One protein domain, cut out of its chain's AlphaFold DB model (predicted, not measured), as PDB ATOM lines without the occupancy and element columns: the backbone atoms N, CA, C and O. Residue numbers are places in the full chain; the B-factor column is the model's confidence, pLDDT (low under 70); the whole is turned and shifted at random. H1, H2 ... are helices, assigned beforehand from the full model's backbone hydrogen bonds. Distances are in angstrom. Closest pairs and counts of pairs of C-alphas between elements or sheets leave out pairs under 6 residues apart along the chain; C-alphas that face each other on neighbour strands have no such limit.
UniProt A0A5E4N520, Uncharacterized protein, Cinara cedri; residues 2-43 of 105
ATOM      1  N   ALA A   2     -27.513  25.145  40.004       52.09
ATOM      2  CA  ALA A   2     -27.281  24.625  41.359       52.09
ATOM      3  C   ALA A   2     -27.272  23.080  41.473       52.09
ATOM      4  O   ALA A   2     -26.406  22.532  42.147       52.09
ATOM      5  N   ASP A   3     -28.148  22.366  40.754       54.16
ATOM      6  CA  ASP A   3     -28.251  20.894  40.868       54.16
ATOM      7  C   ASP A   3     -27.024  20.131  40.349       54.16
ATOM      8  O   ASP A   3     -26.690  19.057  40.845       54.16
ATOM      9  N   LYS A   4     -26.309  20.701  39.372       53.94
ATOM     10  CA  LYS A   4     -25.095  20.093  38.808       53.94
ATOM     11  C   LYS A   4     -23.916  20.177  39.786       53.94
ATOM     12  O   LYS A   4     -23.165  19.220  39.921       53.94
ATOM     13  N   LEU A   5     -23.831  21.285  40.527       52.19
ATOM     14  CA  LEU A   5     -22.852  21.482  41.599       52.19
ATOM     15  C   LEU A   5     -23.149  20.579  42.807       52.19
ATOM     16  O   LEU A   5     -22.223  20.044  43.402       52.19
ATOM     17  N   LEU A   6     -24.423  20.338  43.144       53.34
ATOM     18  CA  LEU A   6     -24.802  19.384  44.198       53.34
ATOM     19  C   LEU A   6     -24.409  17.936  43.857       53.34
ATOM     20  O   LEU A   6     -23.956  17.209  44.739       53.34
ATOM     21  N   ALA A   7     -24.522  17.530  42.589       53.09
ATOM     22  CA  ALA A   7     -24.108  16.202  42.133       53.09
ATOM     23  C   ALA A   7     -22.575  16.019  42.124       53.09
ATOM     24  O   ALA A   7     -22.076  14.988  42.573       53.09
ATOM     25  N   GLU A   8     -21.817  17.026  41.675       52.84
ATOM     26  CA  GLU A   8     -20.342  17.003  41.690       52.84
ATOM     27  C   GLU A   8     -19.771  17.038  43.122       52.84
ATOM     28  O   GLU A   8     -18.787  16.357  43.422       52.84
ATOM     29  N   ASN A   9     -20.433  17.746  44.042       55.03
ATOM     30  CA  ASN A   9     -20.058  17.781  45.459       55.03
ATOM     31  C   ASN A   9     -20.272  16.437  46.177       55.03
ATOM     32  O   ASN A   9     -19.538  16.127  47.118       55.03
ATOM     33  N   HIS A  10     -21.233  15.622  45.731       54.94
ATOM     34  CA  HIS A  10     -21.518  14.306  46.315       54.94
ATOM     35  C   HIS A  10     -20.438  13.268  45.951       54.94
ATOM     36  O   HIS A  10     -20.051  12.445  46.777       54.94
ATOM     37  N   PHE A  11     -19.883  13.339  44.737       54.88
ATOM     38  CA  PHE A  11     -18.808  12.437  44.308       54.88
ATOM     39  C   PHE A  11     -17.500  12.687  45.079       54.88
ATOM     40  O   PHE A  11     -16.839  11.747  45.515       54.88
ATOM     41  N   ASN A  12     -17.158  13.957  45.320       56.34
ATOM     42  CA  ASN A  12     -15.929  14.334  46.029       56.34
ATOM     43  C   ASN A  12     -15.983  14.084  47.547       56.34
ATOM     44  O   ASN A  12     -14.941  13.901  48.174       56.34
ATOM     45  N   THR A  13     -17.173  14.042  48.154       57.50
ATOM     46  CA  THR A  13     -17.329  13.692  49.579       57.50
ATOM     47  C   THR A  13     -17.185  12.192  49.834       57.50
ATOM     48  O   THR A  13     -16.741  11.801  50.911       57.50
ATOM     49  N   HIS A  14     -17.487  11.350  48.844       57.66
ATOM     50  CA  HIS A  14     -17.477   9.894  49.001       57.66
ATOM     51  C   HIS A  14     -16.067   9.269  48.993       57.66
ATOM     52  O   HIS A  14     -15.885   8.132  49.430       57.66
ATOM     53  N   PHE A  15     -15.059  10.017  48.526       59.88
ATOM     54  CA  PHE A  15     -13.668   9.567  48.402       59.88
ATOM     55  C   PHE A  15     -12.682  10.441  49.182       59.88
ATOM     56  O   PHE A  15     -11.564  10.685  48.729       59.88
ATOM     57  N   GLN A  16     -13.059  10.901  50.379       61.41
ATOM     58  CA  GLN A  16     -12.078  11.448  51.315       61.41
ATOM     59  C   GLN A  16     -11.125  10.326  51.750       61.41
ATOM     60  O   GLN A  16     -11.430   9.515  52.624       61.41
ATOM     61  N   THR A  17      -9.969  10.244  51.095       59.38
ATOM     62  CA  THR A  17      -8.927   9.270  51.414       59.38
ATOM     63  C   THR A  17      -8.337   9.619  52.772       59.38
ATOM     64  O   THR A  17      -7.537  10.546  52.885       59.38
ATOM     65  N   ASN A  18      -8.739   8.889  53.810       64.25
ATOM     66  CA  ASN A  18      -8.094   8.976  55.110       64.25
ATOM     67  C   ASN A  18      -6.735   8.254  54.997       64.25
ATOM     68  O   ASN A  18      -6.734   7.036  54.797       64.25
ATOM     69  N   PRO A  19      -5.579   8.945  55.070       61.50
ATOM     70  CA  PRO A  19      -4.270   8.350  54.763       61.50
ATOM     71  C   PRO A  19      -3.855   7.215  55.711       61.50
ATOM     72  O   PRO A  19      -2.900   6.497  55.433       61.50
ATOM     73  N   SER A  20      -4.561   7.055  56.837       62.22
ATOM     74  CA  SER A  20      -4.351   6.010  57.842       62.22
ATOM     75  C   SER A  20      -5.291   4.803  57.703       62.22
ATOM     76  O   SER A  20      -5.264   3.913  58.551       62.22
ATOM     77  N   ALA A  21      -6.168   4.773  56.694       65.38
ATOM     78  CA  ALA A  21      -7.090   3.661  56.483       65.38
ATOM     79  C   ALA A  21      -6.388   2.482  55.789       65.38
ATOM     80  O   ALA A  21      -5.652   2.659  54.820       65.38
ATOM     81  N   ASN A  22      -6.642   1.263  56.274       82.31
ATOM     82  CA  ASN A  22      -6.154   0.032  55.651       82.31
ATOM     83  C   ASN A  22      -6.642  -0.048  54.185       82.31
ATOM     84  O   ASN A  22      -7.829   0.157  53.918       82.31
ATOM     85  N   ILE A  23      -5.735  -0.370  53.255       84.06
ATOM     86  CA  ILE A  23      -5.987  -0.503  51.810       84.06
ATOM     87  C   ILE A  23      -7.200  -1.403  51.538       84.06
ATOM     88  O   ILE A  23      -8.053  -1.050  50.722       84.06
ATOM     89  N   ASP A  24      -7.345  -2.502  52.280       87.25
ATOM     90  CA  ASP A  24      -8.468  -3.432  52.124       87.25
ATOM     91  C   ASP A  24      -9.824  -2.758  52.381       87.25
ATOM     92  O   ASP A  24     -10.817  -3.020  51.697       87.25
ATOM     93  N   SER A  25      -9.866  -1.838  53.347       83.50
ATOM     94  CA  SER A  25     -11.070  -1.075  53.676       83.50
ATOM     95  C   SER A  25     -11.433  -0.097  52.561       83.50
ATOM     96  O   SER A  25     -12.615   0.084  52.270       83.50
ATOM     97  N   ILE A  26     -10.431   0.518  51.929       84.25
ATOM     98  CA  ILE A  26     -10.627   1.462  50.822       84.25
ATOM     99  C   ILE A  26     -11.169   0.721  49.597       84.25
ATOM    100  O   ILE A  26     -12.166   1.141  49.011       84.25
ATOM    101  N   VAL A  27     -10.565  -0.419  49.250       87.81
ATOM    102  CA  VAL A  27     -11.002  -1.253  48.120       87.81
ATOM    103  C   VAL A  27     -12.434  -1.740  48.328       87.81
ATOM    104  O   VAL A  27     -13.251  -1.689  47.405       87.81
ATOM    105  N   LYS A  28     -12.776  -2.162  49.551       88.00
ATOM    106  CA  LYS A  28     -14.137  -2.592  49.884       88.00
ATOM    107  C   LYS A  28     -15.149  -1.453  49.760       88.00
ATOM    108  O   LYS A  28     -16.204  -1.659  49.167       88.00
ATOM    109  N   ALA A  29     -14.825  -0.264  50.273       86.44
ATOM    110  CA  ALA A  29     -15.697   0.905  50.169       86.44
ATOM    111  C   ALA A  29     -15.956   1.279  48.702       86.44
ATOM    112  O   ALA A  29     -17.107   1.391  48.295       86.44
ATOM    113  N   PHE A  30     -14.900   1.357  47.889       86.88
ATOM    114  CA  PHE A  30     -15.004   1.644  46.456       86.88
ATOM    115  C   PHE A  30     -15.871   0.618  45.715       86.88
ATOM    116  O   PHE A  30     -16.757   0.979  44.939       86.88
ATOM    117  N   THR A  31     -15.646  -0.669  45.991       92.81
ATOM    118  CA  THR A  31     -16.407  -1.761  45.372       92.81
ATOM    119  C   THR A  31     -17.891  -1.669  45.728       92.81
ATOM    120  O   THR A  31     -18.740  -1.781  44.844       92.81
ATOM    121  N   ASN A  32     -18.213  -1.409  46.998       91.62
ATOM    122  CA  ASN A  32     -19.594  -1.256  47.451       91.62
ATOM    123  C   ASN A  32     -20.279  -0.059  46.788       91.62
ATOM    124  O   ASN A  32     -21.400  -0.203  46.315       91.62
ATOM    125  N   THR A  33     -19.598   1.082  46.664       90.25
ATOM    126  CA  THR A  33     -20.156   2.266  45.995       90.25
ATOM    127  C   THR A  33     -20.485   1.997  44.528       90.25
ATOM    128  O   THR A  33     -21.539   2.414  44.052       90.25
ATOM    129  N   ILE A  34     -19.629   1.267  43.802       91.56
ATOM    130  CA  ILE A  34     -19.925   0.871  42.415       91.56
ATOM    131  C   ILE A  34     -21.165  -0.026  42.363       91.56
ATOM    132  O   ILE A  34     -22.021   0.169  41.500       91.56
ATOM    133  N   ILE A  35     -21.268  -0.996  43.276       91.81
ATOM    134  CA  ILE A  35     -22.416  -1.907  43.344       91.81
ATOM    135  C   ILE A  35     -23.695  -1.128  43.654       91.81
ATOM    136  O   ILE A  35     -24.680  -1.294  42.944       91.81
ATOM    137  N   GLU A  36     -23.684  -0.248  44.653       90.31
ATOM    138  CA  GLU A  36     -24.832   0.584  45.025       90.31
ATOM    139  C   GLU A  36     -25.266   1.489  43.870       90.31
ATOM    140  O   GLU A  36     -26.448   1.533  43.527       90.31
ATOM    141  N   ALA A  37     -24.317   2.146  43.199       89.25
ATOM    142  CA  ALA A  37     -24.606   2.958  42.025       89.25
ATOM    143  C   ALA A  37     -25.215   2.115  40.895       89.25
ATOM    144  O   ALA A  37     -26.190   2.534  40.269       89.25
ATOM    145  N   ALA A  38     -24.689   0.913  40.649       89.50
ATOM    146  CA  ALA A  38     -25.237  -0.007  39.657       89.50
ATOM    147  C   ALA A  38     -26.648  -0.489  40.038       89.50
ATOM    148  O   ALA A  38     -27.533  -0.524  39.184       89.50
ATOM    149  N   GLU A  39     -26.896  -0.813  41.308       89.56
ATOM    150  CA  GLU A  39     -28.212  -1.236  41.793       89.56
ATOM    151  C   GLU A  39     -29.249  -0.109  41.700       89.56
ATOM    152  O   GLU A  39     -30.384  -0.372  41.308       89.56
ATOM    153  N   ILE A  40     -28.865   1.138  41.991       88.88
ATOM    154  CA  ILE A  40     -29.741   2.314  41.871       88.88
ATOM    155  C   ILE A  40     -30.029   2.655  40.401       88.88
ATOM    156  O   ILE A  40     -31.163   2.985  40.060       88.88
ATOM    157  N   THR A  41     -29.019   2.603  39.527       88.25
ATOM    158  CA  THR A  41     -29.145   3.084  38.136       88.25
ATOM    159  C   THR A  41     -29.691   2.039  37.169       88.25
ATOM    160  O   THR A  41     -30.494   2.374  36.301       88.25
ATOM    161  N   ILE A  42     -29.263   0.782  37.298       87.19
ATOM    162  CA  ILE A  42     -29.652  -0.317  36.403       87.19
ATOM    163  C   ILE A  42     -30.791  -1.137  37.023       87.19
ATOM    164  O   ILE A  42     -31.679  -1.603  36.307       87.19
ATOM    165  N   GLY A  43     -30.792  -1.304  38.348       82.31
ATOM    166  CA  GLY A  43     -31.724  -2.187  39.044       82.31
ATOM    167  C   GLY A  43     -31.350  -3.669  38.934       82.31
ATOM    168  O   GLY A  43     -30.610  -4.110  38.050       82.31
TER     169      GLY A  43
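AT A GLANCE: This is residues 2 to 43 of the 105 residues of an uncharacterized protein of Cinara cedri (UniProt A0A5E4N520). Two helices form an open, flat V: the chain runs out along H1, turns through residues 14 to 22 and folds back along the longer H2, with an empty gap between the helices. The printed part has 42 residues with two named helices, H1 then H2, and no named strand; its class is all helix. It is loose, with a radius of gyration of the C-alphas of 12.5 A, and spans 34 by 26 by 5 A.

IN THESE COORDINATES: Find C-alpha 2 at (-27.281, 24.625, 41.359); from there H1, residues 2 to 13, runs 16.9 A. Next find C-alpha 23 at (-5.987, -0.503, 51.810), where H2, residues 23 to 41, begins; it runs 27.1 A to C-alpha 41 at (-29.145, 3.084, 38.136).

HOW THE PARTS SIT: H1 and H2 are apart, with no C-alpha of the one within 8 A of the other. A short link of 9 residues joins them. In H1 and H2 every O i to N i+4 pair is within hydrogen-bond range.

THE WHOLE: The C-alphas of Ala 2 and Asp 24, the two farthest apart, are 35.5 A from each other. The printed part has no cut. Look for low confidence at residues 2 to 21, where pLDDT is under 70.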